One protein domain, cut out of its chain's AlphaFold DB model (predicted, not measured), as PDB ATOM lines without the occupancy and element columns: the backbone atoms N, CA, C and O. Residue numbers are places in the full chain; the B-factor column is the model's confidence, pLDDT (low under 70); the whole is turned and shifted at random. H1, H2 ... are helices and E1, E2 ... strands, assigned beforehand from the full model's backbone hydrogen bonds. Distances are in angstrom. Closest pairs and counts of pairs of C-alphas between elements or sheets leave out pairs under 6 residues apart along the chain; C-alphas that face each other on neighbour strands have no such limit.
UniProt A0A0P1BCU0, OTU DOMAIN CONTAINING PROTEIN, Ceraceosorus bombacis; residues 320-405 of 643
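This is residues 320 to 405 of the 643 residues of the protein "OTU DOMAIN CONTAINING PROTEIN" of Ceraceosorus bombacis (UniProt A0A0P1BCU0). Look first for a small hairpin of two strands, E1 and E2, with three short helices gathered loosely to one side of it: H1 comes nearest to the hairpin, H2 packs on H1, and H3 lies at one far end of the model. The long unnamed stretch from residue 362 to 380 makes the other far end, at Arg 366, then folds back past E2 to reach H2. The printed part has 86 residues with three named helices and two named strands, in the order H1, E1, E2, H2, H3; the sheet, E1 - E2, is antiparallel. The class is mixed, helices and strands, with 37 residues, under half, in named elements. The whole is compact, with a radius of gyration of the C-alphas of 13.5 A, and spans 45 by 30 by 16 A, only just flat.

Find C-alpha 345 at (16.141, -20.408, -31.856), where E1 begins; it runs from residue 345 to 348. E2 takes residues 358 to 361. Go back to C-alpha 320 at (12.343, -19.317, -14.823), from which H1, residues 320 to 329, runs 14.5 A. H2 holds residues 381 to 391 and is 15.3 A long. H3, residues 397 to 404, covers 10.6 A and ends at C-alpha 404 at (6.357, -4.367, -13.210).

Start at E1 and E2, a hairpin of antiparallel neighbours whose directions stand at 147 degrees. There N 346 and O 360 are 2.8 A apart, and N 360 and O 346 are 3.0 A apart, both within hydrogen-bond range. Residues 358 to 359 of E2 also form a short antiparallel pairing with residues 375 to 376. Moving outward, H1 and E1 are near each other, with 8 pairs of C-alphas within 10 A. H1 and H2 touch, and the closest C-alphas, those of Leu 329 and Trp 387, are 7.2 A apart. They run the same way at a tilt of 35.0 degrees, only just steep. H1 and H3 are close but not clearly touching; their closest C-alphas, of Leu 321 and Phe 399, are 6.9 A apart. H1 and H3 run opposite ways at a steep tilt of 62 degrees. H2 and H3 are apart, as are E1 and H2, for instance. In H1, H2 and H3 every O i to N i+4 pair is within hydrogen-bond range.

The two C-alphas farthest apart are those of Arg 366 and Ala 405, at 45.8 A. The printed part has no cut. The links H1 to E1, 15 residues, and E2 to H2, 19 residues, are long; E1 to E2 is short and H2 to H3 is tight. The mean pLDDT of the printed part is 82.5, and residues 351 to 355 and 364 to 369 are under 70.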
ATOM      1  N   ALA A 320      13.304 -18.247 -14.581       84.69
ATOM      2  CA  ALA A 320      12.343 -19.317 -14.823       84.69
ATOM      3  C   ALA A 320      11.232 -18.842 -15.772       84.69
ATOM      4  O   ALA A 320      10.974 -19.515 -16.773       84.69
ATOM      5  N   LEU A 321      10.669 -17.651 -15.537       86.25
ATOM      6  CA  LEU A 321       9.678 -17.027 -16.418       86.25
ATOM      7  C   LEU A 321      10.263 -16.730 -17.805       86.25
ATOM      8  O   LEU A 321       9.667 -17.112 -18.808       86.25
ATOM      9  N   LEU A 322      11.472 -16.164 -17.901       87.50
ATOM     10  CA  LEU A 322      12.133 -15.932 -19.194       87.50
ATOM     11  C   LEU A 322      12.323 -17.228 -20.011       87.50
ATOM     12  O   LEU A 322      12.211 -17.215 -21.239       87.50
ATOM     13  N   ARG A 323      12.594 -18.368 -19.352       90.62
ATOM     14  CA  ARG A 323      12.670 -19.683 -20.020       90.62
ATOM     15  C   ARG A 323      11.302 -20.170 -20.480       90.62
ATOM     16  O   ARG A 323      11.207 -20.717 -21.577       90.62
ATOM     17  N   GLU A 324      10.275 -20.011 -19.648       91.12
ATOM     18  CA  GLU A 324       8.897 -20.391 -19.973       91.12
ATOM     19  C   GLU A 324       8.403 -19.604 -21.197       91.12
ATOM     20  O   GLU A 324       8.005 -20.200 -22.197       91.12
ATOM     21  N   LEU A 325       8.578 -18.280 -21.176       89.06
ATOM     22  CA  LEU A 325       8.268 -17.376 -22.278       89.06
ATOM     23  C   LEU A 325       9.011 -17.752 -23.569       89.06
ATOM     24  O   LEU A 325       8.397 -17.872 -24.630       89.06
ATOM     25  N   PHE A 326      10.320 -18.022 -23.496       93.25
ATOM     26  CA  PHE A 326      11.057 -18.516 -24.661       93.25
ATOM     27  C   PHE A 326      10.492 -19.848 -25.181       93.25
ATOM     28  O   PHE A 326      10.420 -20.058 -26.393       93.25
ATOM     29  N   HIS A 327      10.059 -20.754 -24.301       91.19
ATOM     30  CA  HIS A 327       9.451 -22.018 -24.714       91.19
ATOM     31  C   HIS A 327       8.073 -21.858 -25.380       91.19
ATOM     32  O   HIS A 327       7.767 -22.674 -26.250       91.19
ATOM     33  N   LEU A 328       7.306 -20.806 -25.065       89.38
ATOM     34  CA  LEU A 328       6.083 -20.433 -25.793       89.38
ATOM     35  C   LEU A 328       6.386 -19.870 -27.196       89.38
ATOM     36  O   LEU A 328       5.678 -20.171 -28.158       89.38
ATOM     37  N   LEU A 329       7.451 -19.071 -27.335       89.56
ATOM     38  CA  LEU A 329       7.755 -18.331 -28.569       89.56
ATOM     39  C   LEU A 329       8.600 -19.124 -29.590       89.56
ATOM     40  O   LEU A 329       8.416 -18.959 -30.800       89.56
ATOM     41  N   LYS A 330       9.515 -19.997 -29.134       89.75
ATOM     42  CA  LYS A 330      10.593 -20.628 -29.940       89.75
ATOM     43  C   LYS A 330      10.176 -21.252 -31.276       89.75
ATOM     44  O   LYS A 330      10.960 -21.209 -32.219       89.75
ATOM     45  N   GLU A 331       8.974 -21.823 -31.367       85.50
ATOM     46  CA  GLU A 331       8.489 -22.512 -32.577       85.50
ATOM     47  C   GLU A 331       8.033 -21.545 -33.680       85.50
ATOM     48  O   GLU A 331       7.997 -21.913 -34.856       85.50
ATOM     49  N   LYS A 332       7.712 -20.300 -33.305       86.19
ATOM     50  CA  LYS A 332       7.279 -19.221 -34.206       86.19
ATOM     51  C   LYS A 332       8.383 -18.182 -34.460       86.19
ATOM     52  O   LYS A 332       8.371 -17.543 -35.508       86.19
ATOM     53  N   MET A 333       9.355 -18.036 -33.551       89.81
ATOM     54  CA  MET A 333      10.496 -17.124 -33.720       89.81
ATOM     55  C   MET A 333      11.416 -17.551 -34.875       89.81
ATOM     56  O   MET A 333      12.088 -18.585 -34.793       89.81
ATOM     57  N   THR A 334      11.547 -16.711 -35.902       89.56
ATOM     58  CA  THR A 334      12.676 -16.783 -36.845       89.56
ATOM     59  C   THR A 334      13.885 -16.019 -36.302       89.56
ATOM     60  O   THR A 334      13.770 -15.141 -35.448       89.56
ATOM     61  N   CYS A 335      15.084 -16.363 -36.769       85.94
ATOM     62  CA  CYS A 335      16.308 -15.706 -36.326       85.94
ATOM     63  C   CYS A 335      16.445 -14.309 -36.946       85.94
ATOM     64  O   CYS A 335      16.633 -14.196 -38.155       85.94
ATOM     65  N   ALA A 336      16.438 -13.258 -36.120       79.81
ATOM     66  CA  ALA A 336      16.449 -11.863 -36.574       79.81
ATOM     67  C   ALA A 336      17.639 -11.506 -37.492       79.81
ATOM     68  O   ALA A 336      17.481 -10.722 -38.423       79.81
ATOM     69  N   ALA A 337      18.806 -12.124 -37.279       80.19
ATOM     70  CA  ALA A 337      20.034 -11.833 -38.025       80.19
ATOM     71  C   ALA A 337      20.172 -12.570 -39.374       80.19
ATOM     72  O   ALA A 337      21.029 -12.212 -40.174       80.19
ATOM     73  N   CYS A 338      19.370 -13.610 -39.647       81.25
ATOM     74  CA  CYS A 338      19.383 -14.290 -40.957       81.25
ATOM     75  C   CYS A 338      18.007 -14.451 -41.613       81.25
ATOM     76  O   CYS A 338      17.935 -14.982 -42.719       81.25
ATOM     77  N   GLN A 339      16.944 -14.058 -40.900       80.75
ATOM     78  CA  GLN A 339      15.527 -13.912 -41.272       80.75
ATOM     79  C   GLN A 339      14.852 -15.101 -41.980       80.75
ATOM     80  O   GLN A 339      13.674 -15.053 -42.320       80.75
ATOM     81  N   HIS A 340      15.563 -16.213 -42.150       80.81
ATOM     82  CA  HIS A 340      15.132 -17.331 -42.972       80.81
ATOM     83  C   HIS A 340      13.880 -18.025 -42.408       80.81
ATOM     84  O   HIS A 340      13.896 -18.381 -41.221       80.81
ATOM     85  N   PRO A 341      12.866 -18.355 -43.234       79.19
ATOM     86  CA  PRO A 341      11.618 -18.978 -42.776       79.19
ATOM     87  C   PRO A 341      11.791 -20.278 -41.977       79.19
ATOM     88  O   PRO A 341      11.010 -20.557 -41.072       79.19
ATOM     89  N   GLN A 342      12.842 -21.061 -42.257       80.56
ATOM     90  CA  GLN A 342      13.165 -22.306 -41.534       80.56
ATOM     91  C   GLN A 342      14.136 -22.123 -40.347       80.56
ATOM     92  O   GLN A 342      14.529 -23.102 -39.720       80.56
ATOM     93  N   SER A 343      14.595 -20.902 -40.053       83.75
ATOM     94  CA  SER A 343      15.434 -20.660 -38.870       83.75
ATOM     95  C   SER A 343      14.584 -20.667 -37.599       83.75
ATOM     96  O   SER A 343      13.489 -20.109 -37.592       83.75
ATOM     97  N   ARG A 344      15.078 -21.291 -36.528       86.25
ATOM     98  CA  ARG A 344      14.493 -21.252 -35.178       86.25
ATOM     99  C   ARG A 344      15.590 -21.015 -34.150       86.25
ATOM    100  O   ARG A 344      16.746 -21.376 -34.385       86.25
ATOM    101  N   TYR A 345      15.235 -20.449 -33.002       88.38
ATOM    102  CA  TYR A 345      16.141 -20.408 -31.856       88.38
ATOM    103  C   TYR A 345      16.067 -21.720 -31.066       88.38
ATOM    104  O   TYR A 345      14.989 -22.248 -30.806       88.38
ATOM    105  N   THR A 346      17.219 -22.234 -30.645       87.31
ATOM    106  CA  THR A 346      17.349 -23.381 -29.743       87.31
ATOM    107  C   THR A 346      17.959 -22.957 -28.415       87.31
ATOM    108  O   THR A 346      18.876 -22.137 -28.362       87.31
ATOM    109  N   ALA A 347      17.433 -23.533 -27.336       88.88
ATOM    110  CA  ALA A 347      17.861 -23.277 -25.969       88.88
ATOM    111  C   ALA A 347      19.125 -24.063 -25.590       88.88
ATOM    112  O   ALA A 347      19.259 -25.246 -25.906       88.88
ATOM    113  N   ASN A 348      20.006 -23.422 -24.826       85.06
ATOM    114  CA  ASN A 348      21.110 -24.045 -24.105       85.06
ATOM    115  C   ASN A 348      21.131 -23.484 -22.673       85.06
ATOM    116  O   ASN A 348      21.718 -22.435 -22.394       85.06
ATOM    117  N   TRP A 349      20.402 -24.158 -21.785       83.00
ATOM    118  CA  TRP A 349      20.166 -23.735 -20.405       83.00
ATOM    119  C   TRP A 349      21.254 -24.229 -19.444       83.00
ATOM    120  O   TRP A 349      21.634 -25.404 -19.464       83.00
ATOM    121  N   SER A 350      21.690 -23.365 -18.523       73.56
ATOM    122  CA  SER A 350      22.455 -23.794 -17.349       73.56
ATOM    123  C   SER A 350      21.608 -24.700 -16.443       73.56
ATOM    124  O   SER A 350      20.382 -24.587 -16.363       73.56
ATOM    125  N   ARG A 351      22.270 -25.588 -15.695       65.00
ATOM    126  CA  ARG A 351      21.620 -26.413 -14.661       65.00
ATOM    127  C   ARG A 351      21.178 -25.599 -13.439       65.00
ATOM    128  O   ARG A 351      20.301 -26.044 -12.711       65.00
ATOM    129  N   THR A 352      21.761 -24.421 -13.233       63.06
ATOM    130  CA  THR A 352      21.322 -23.415 -12.255       63.06
ATOM    131  C   THR A 352      20.574 -22.285 -12.961       63.06
ATOM    132  O   THR A 352      20.885 -21.964 -14.110       63.06
ATOM    133  N   LEU A 353      19.619 -21.647 -12.276       63.09
ATOM    134  CA  LEU A 353      18.974 -20.423 -12.773       63.09
ATOM    135  C   LEU A 353      19.980 -19.259 -12.844       63.09
ATOM    136  O   LEU A 353      20.034 -18.562 -13.848       63.09
ATOM    137  N   THR A 354      20.872 -19.148 -11.856       66.38
ATOM    138  CA  THR A 354      21.959 -18.150 -11.789       66.38
ATOM    139  C   THR A 354      23.078 -18.330 -12.825       66.38
ATOM    140  O   THR A 354      23.939 -17.467 -12.954       66.38
ATOM    141  N   GLY A 355      23.122 -19.455 -13.545       64.44
ATOM    142  CA  GLY A 355      24.126 -19.683 -14.586       64.44
ATOM    143  C   GLY A 355      23.705 -19.127 -15.946       64.44
ATOM    144  O   GLY A 355      22.550 -18.781 -16.168       64.44
ATOM    145  N   GLN A 356      24.638 -19.088 -16.898       79.38
ATOM    146  CA  GLN A 356      24.371 -18.537 -18.229       79.38
ATOM    147  C   GLN A 356      23.270 -19.316 -18.967       79.38
ATOM    148  O   GLN A 356      23.380 -20.525 -19.174       79.38
ATOM    149  N   GLN A 357      22.239 -18.599 -19.407       85.94
ATOM    150  CA  GLN A 357      21.155 -19.117 -20.238       85.94
ATOM    151  C   GLN A 357      21.341 -18.577 -21.653       85.94
ATOM    152  O   GLN A 357      21.348 -17.360 -21.837       85.94
ATOM    153  N   ARG A 358      21.527 -19.452 -22.644       89.31
ATOM    154  CA  ARG A 358      21.834 -19.039 -24.021       89.31
ATOM    155  C   ARG A 358      20.768 -19.510 -25.004       89.31
ATOM    156  O   ARG A 358      20.270 -20.627 -24.868       89.31
ATOM    157  N   ILE A 359      20.484 -18.702 -26.022       89.56
ATOM    158  CA  ILE A 359      19.687 -19.097 -27.192       89.56
ATOM    159  C   ILE A 359      20.501 -18.877 -28.475       89.56
ATOM    160  O   ILE A 359      21.240 -17.901 -28.594       89.56
ATOM    161  N   ARG A 360      20.402 -19.801 -29.438       89.12
ATOM    162  CA  ARG A 360      21.169 -19.758 -30.698       89.12
ATOM    163  C   ARG A 360      20.298 -20.144 -31.889       89.12
ATOM    164  O   ARG A 360      19.466 -21.034 -31.780       89.12
ATOM    165  N   CYS A 361      20.522 -19.531 -33.047       87.38
ATOM    166  CA  CYS A 361      19.927 -19.984 -34.305       87.38
ATOM    167  C   CYS A 361      20.347 -21.430 -34.654       87.38
ATOM    168  O   CYS A 361      21.535 -21.760 -34.663       87.38
ATOM    169  N   ASN A 362      19.382 -22.288 -34.993       83.69
ATOM    170  CA  ASN A 362      19.620 -23.680 -35.389       83.69
ATOM    171  C   ASN A 362      20.047 -23.858 -36.863       83.69
ATOM    172  O   ASN A 362      20.475 -24.948 -37.246       83.69
ATOM    173  N   ARG A 363      19.909 -22.813 -37.695       78.38
ATOM    174  CA  ARG A 363      20.004 -22.898 -39.161       78.38
ATOM    175  C   ARG A 363      21.412 -23.315 -39.611       78.38
ATOM    176  O   ARG A 363      22.394 -22.635 -39.315       78.38
ATOM    177  N   LYS A 364      21.485 -24.399 -40.394       65.88
ATOM    178  CA  LYS A 364      22.699 -24.888 -41.078       65.88
ATOM    179  C   LYS A 364      22.399 -25.291 -42.535       65.88
ATOM    180  O   LYS A 364      22.143 -26.466 -42.790       65.88
ATOM    181  N   PRO A 365      22.388 -24.348 -43.492       54.03
ATOM    182  CA  PRO A 365      22.254 -24.639 -44.920       54.03
ATOM    183  C   PRO A 365      23.620 -24.954 -45.554       54.03
ATOM    184  O   PRO A 365      24.655 -24.953 -44.882       54.03
ATOM    185  N   ARG A 366      23.636 -25.133 -46.883       49.50
ATOM    186  CA  ARG A 366      24.825 -25.354 -47.736       49.50
ATOM    187  C   ARG A 366      25.786 -24.142 -47.846       49.50
ATOM    188  O   ARG A 366      26.423 -23.961 -48.873       49.50
ATOM    189  N   GLY A 367      25.885 -23.317 -46.802       56.16
ATOM    190  CA  GLY A 367      26.775 -22.148 -46.715       56.16
ATOM    191  C   GLY A 367      27.417 -21.936 -45.334       56.16
ATOM    192  O   GLY A 367      28.111 -20.948 -45.137       56.16
ATOM    193  N   GLY A 368      27.197 -22.845 -44.374       63.25
ATOM    194  CA  GLY A 368      27.778 -22.773 -43.027       63.25
ATOM    195  C   GLY A 368      26.757 -22.538 -41.902       63.25
ATOM    196  O   GLY A 368      25.545 -22.526 -42.139       63.25
ATOM    197  N   PRO A 369      27.222 -22.417 -40.644       64.06
ATOM    198  CA  PRO A 369      26.373 -22.050 -39.516       64.06
ATOM    199  C   PRO A 369      25.958 -20.576 -39.602       64.06
ATOM    200  O   PRO A 369      26.709 -19.737 -40.094       64.06
ATOM    201  N   CYS A 370      24.780 -20.249 -39.075       75.94
ATOM    202  CA  CYS A 370      24.347 -18.861 -38.937       75.94
ATOM    203  C   CYS A 370      25.347 -18.037 -38.096       75.94
ATOM    204  O   CYS A 370      25.763 -18.484 -37.029       75.94
ATOM    205  N   SER A 371      25.679 -16.824 -38.549       74.81
ATOM    206  CA  SER A 371      26.636 -15.894 -37.920       74.81
ATOM    207  C   SER A 371      26.149 -15.250 -36.613       74.81
ATOM    208  O   SER A 371      26.885 -14.480 -36.001       74.81
ATOM    209  N   THR A 372      24.926 -15.555 -36.170       72.56
ATOM    210  CA  THR A 372      24.365 -15.002 -34.927       72.56
ATOM    211  C   THR A 372      25.193 -15.473 -33.723       72.56
ATOM    212  O   THR A 372      25.406 -16.685 -33.597       72.56
ATOM    213  N   PRO A 373      25.627 -14.575 -32.818       73.75
ATOM    214  CA  PRO A 373      26.283 -14.975 -31.576       73.75
ATOM    215  C   PRO A 373      25.339 -15.773 -30.659       73.75
ATOM    216  O   PRO A 373      24.133 -15.865 -30.893       73.75
ATOM    217  N   ASP A 374      25.891 -16.349 -29.588       81.19
ATOM    218  CA  ASP A 374      25.067 -16.838 -28.479       81.19
ATOM    219  C   ASP A 374      24.404 -15.640 -27.789       81.19
ATOM    220  O   ASP A 374      25.084 -14.845 -27.138       81.19
ATOM    221  N   LEU A 375      23.085 -15.540 -27.928       85.31
ATOM    222  CA  LEU A 375      22.252 -14.543 -27.263       85.31
ATOM    223  C   LEU A 375      21.988 -14.981 -25.815       85.31
ATOM    224  O   LEU A 375      21.830 -16.179 -25.556       85.31
ATOM    225  N   TYR A 376      21.953 -14.043 -24.866       87.75
ATOM    226  CA  TYR A 376      21.885 -14.352 -23.429       87.75
ATOM    227  C   TYR A 376      20.514 -13.998 -22.877       87.75
ATOM    228  O   TYR A 376      20.205 -12.826 -22.751       87.75
ATOM    229  N   LEU A 377      19.716 -14.995 -22.488       86.00
ATOM    230  CA  LEU A 377      18.274 -14.847 -22.235       86.00
ATOM    231  C   LEU A 377      17.888 -13.663 -21.320       86.00
ATOM    232  O   LEU A 377      16.891 -13.002 -21.578       86.00
ATOM    233  N   THR A 378      18.698 -13.370 -20.298       85.31
ATOM    234  CA  THR A 378      18.524 -12.252 -19.346       85.31
ATOM    235  C   THR A 378      18.978 -10.883 -19.880       85.31
ATOM    236  O   THR A 378      19.127  -9.943 -19.104       85.31
ATOM    237  N   LYS A 379      19.276 -10.790 -21.179       87.00
ATOM    238  CA  LYS A 379      19.588  -9.572 -21.944       87.00
ATOM    239  C   LYS A 379      18.736  -9.440 -23.216       87.00
ATOM    240  O   LYS A 379      18.851  -8.444 -23.921       87.00
ATOM    241  N   GLU A 380      17.905 -10.439 -23.528       90.44
ATOM    242  CA  GLU A 380      17.080 -10.489 -24.743       90.44
ATOM    243  C   GLU A 380      15.614 -10.087 -24.477       90.44
ATOM    244  O   GLU A 380      14.740 -10.381 -25.290       90.44
ATOM    245  N   GLN A 381      15.310  -9.424 -23.355       90.19
ATOM    246  CA  GLN A 381      13.949  -9.012 -22.978       90.19
ATOM    247  C   GLN A 381      13.247  -8.225 -24.098       90.19
ATOM    248  O   GLN A 381      12.091  -8.505 -24.423       90.19
ATOM    249  N   ALA A 382      13.958  -7.303 -24.754       86.19
ATOM    250  CA  ALA A 382      13.444  -6.542 -25.894       86.19
ATOM    251  C   ALA A 382      13.141  -7.433 -27.118       86.19
ATOM    252  O   ALA A 382      12.113  -7.261 -27.771       86.19
ATOM    253  N   LEU A 383      13.985  -8.436 -27.400       88.50
ATOM    254  CA  LEU A 383      13.753  -9.415 -28.470       88.50
ATOM    255  C   LEU A 383      12.525 -10.286 -28.168       88.50
ATOM    256  O   LEU A 383      11.735 -10.558 -29.071       88.50
ATOM    257  N   LEU A 384      12.345 -10.717 -26.915       90.69
ATOM    258  CA  LEU A 384      11.172 -11.488 -26.499       90.69
ATOM    259  C   LEU A 384       9.894 -10.639 -26.584       90.69
ATOM    260  O   LEU A 384       8.922 -11.097 -27.177       90.69
ATOM    261  N   SER A 385       9.920  -9.391 -26.102       90.00
ATOM    262  CA  SER A 385       8.794  -8.438 -26.180       90.00
ATOM    263  C   SER A 385       8.372  -8.170 -27.630       90.00
ATOM    264  O   SER A 385       7.201  -8.308 -27.982       90.00
ATOM    265  N   ALA A 386       9.339  -7.905 -28.518       88.56
ATOM    266  CA  ALA A 386       9.084  -7.728 -29.946       88.56
ATOM    267  C   ALA A 386       8.433  -8.968 -30.590       88.56
ATOM    268  O   ALA A 386       7.559  -8.833 -31.447       88.56
ATOM    269  N   TRP A 387       8.809 -10.182 -30.167       91.56
ATOM    270  CA  TRP A 387       8.174 -11.417 -30.639       91.56
ATOM    271  C   TRP A 387       6.795 -11.681 -30.016       91.56
ATOM    272  O   TRP A 387       5.931 -12.189 -30.729       91.56
ATOM    273  N   VAL A 388       6.554 -11.306 -28.754       90.81
ATOM    274  CA  VAL A 388       5.220 -11.346 -28.119       90.81
ATOM    275  C   VAL A 388       4.240 -10.464 -28.889       90.81
ATOM    276  O   VAL A 388       3.201 -10.959 -29.324       90.81
ATOM    277  N   ASN A 389       4.606  -9.203 -29.140       90.81
ATOM    278  CA  ASN A 389       3.740  -8.234 -29.815       90.81
ATOM    279  C   ASN A 389       3.531  -8.582 -31.294       90.81
ATOM    280  O   ASN A 389       2.395  -8.623 -31.769       90.81
ATOM    281  N   ARG A 390       4.599  -8.966 -32.013       89.06
ATOM    282  CA  ARG A 390       4.506  -9.422 -33.413       89.06
ATOM    283  C   ARG A 390       3.591 -10.637 -33.590       89.06
ATOM    284  O   ARG A 390       2.943 -10.760 -34.626       89.06
ATOM    285  N   LEU A 391       3.576 -11.555 -32.624       88.69
ATOM    286  CA  LEU A 391       2.776 -12.783 -32.682       88.69
ATOM    287  C   LEU A 391       1.434 -12.678 -31.941       88.69
ATOM    288  O   LEU A 391       0.680 -13.651 -31.973       88.69
ATOM    289  N   LYS A 392       1.157 -11.543 -31.280       90.06
ATOM    290  CA  LYS A 392      -0.012 -11.298 -30.416       90.06
ATOM    291  C   LYS A 392      -0.276 -12.457 -29.444       90.06
ATOM    292  O   LYS A 392      -1.380 -12.993 -29.374       90.06
ATOM    293  N   VAL A 393       0.777 -12.909 -28.755       86.75
ATOM    294  CA  VAL A 393       0.719 -14.073 -27.851       86.75
ATOM    295  C   VAL A 393       0.208 -13.626 -26.481       86.75
ATOM    296  O   VAL A 393       0.966 -12.956 -25.779       86.75
ATOM    297  N   PRO A 394      -1.027 -13.983 -26.070       85.75
ATOM    298  CA  PRO A 394      -1.537 -13.610 -24.755       85.75
ATOM    299  C   PRO A 394      -0.647 -14.212 -23.666       85.75
ATOM    300  O   PRO A 394      -0.339 -15.406 -23.693       85.75
ATOM    301  N   LEU A 395      -0.220 -13.370 -22.726       85.62
ATOM    302  CA  LEU A 395       0.601 -13.775 -21.591       85.62
ATOM    303  C   LEU A 395      -0.255 -13.924 -20.332       85.62
ATOM    304  O   LEU A 395      -1.203 -13.176 -20.111       85.62
ATOM    305  N   ASP A 396       0.133 -14.882 -19.499       87.81
ATOM    306  CA  ASP A 396      -0.313 -15.004 -18.112       87.81
ATOM    307  C   ASP A 396       0.100 -13.752 -17.306       87.81
ATOM    308  O   ASP A 396       1.191 -13.206 -17.520       87.81
ATOM    309  N   ALA A 397      -0.751 -13.308 -16.376       85.00
ATOM    310  CA  ALA A 397      -0.537 -12.109 -15.562       85.00
ATOM    311  C   ALA A 397       0.834 -12.099 -14.861       85.00
ATOM    312  O   ALA A 397       1.490 -11.056 -14.824       85.00
ATOM    313  N   LYS A 398       1.340 -13.272 -14.444       87.69
ATOM    314  CA  LYS A 398       2.655 -13.431 -13.798       87.69
ATOM    315  C   LYS A 398       3.822 -12.833 -14.595       87.69
ATOM    316  O   LYS A 398       4.820 -12.434 -14.004       87.69
ATOM    317  N   PHE A 399       3.733 -12.781 -15.930       88.56
ATOM    318  CA  PHE A 399       4.786 -12.202 -16.775       88.56
ATOM    319  C   PHE A 399       4.774 -10.671 -16.746       88.56
ATOM    320  O   PHE A 399       5.839 -10.060 -16.805       88.56
ATOM    321  N   LEU A 400       3.588 -10.066 -16.646       86.06
ATOM    322  CA  LEU A 400       3.406  -8.616 -16.558       86.06
ATOM    323  C   LEU A 400       3.734  -8.127 -15.144       86.06
ATOM    324  O   LEU A 400       4.518  -7.199 -14.984       86.06
ATOM    325  N   GLU A 401       3.234  -8.821 -14.119       86.31
ATOM    326  CA  GLU A 401       3.546  -8.559 -12.708       86.31
ATOM    327  C   GLU A 401       5.060  -8.630 -12.440       86.31
ATOM    328  O   GLU A 401       5.637  -7.713 -11.857       86.31
ATOM    329  N   ALA A 402       5.740  -9.671 -12.936       84.25
ATOM    330  CA  ALA A 402       7.191  -9.822 -12.785       84.25
ATOM    331  C   ALA A 402       8.027  -8.870 -13.667       84.25
ATOM    332  O   ALA A 402       9.232  -8.748 -13.441       84.25
ATOM    333  N   ALA A 403       7.419  -8.198 -14.653       85.88
ATOM    334  CA  ALA A 403       8.033  -7.093 -15.395       85.88
ATOM    335  C   ALA A 403       7.757  -5.719 -14.747       85.88
ATOM    336  O   ALA A 403       8.513  -4.776 -14.957       85.88
ATOM    337  N   GLN A 404       6.698  -5.591 -13.944       83.00
ATOM    338  CA  GLN A 404       6.357  -4.367 -13.210       83.00
ATOM    339  C   GLN A 404       6.993  -4.318 -11.808       83.00
ATOM    340  O   GLN A 404       7.144  -3.241 -11.230       83.00
ATOM    341  N   ALA A 405       7.408  -5.464 -11.262       74.62
ATOM    342  CA  ALA A 405       8.116  -5.550  -9.989       74.62
ATOM    343  C   ALA A 405       9.513  -4.898 -10.045       74.62
ATOM    344  O   ALA A 405      10.360  -5.260 -10.860       74.62
TER     345      ALA A 405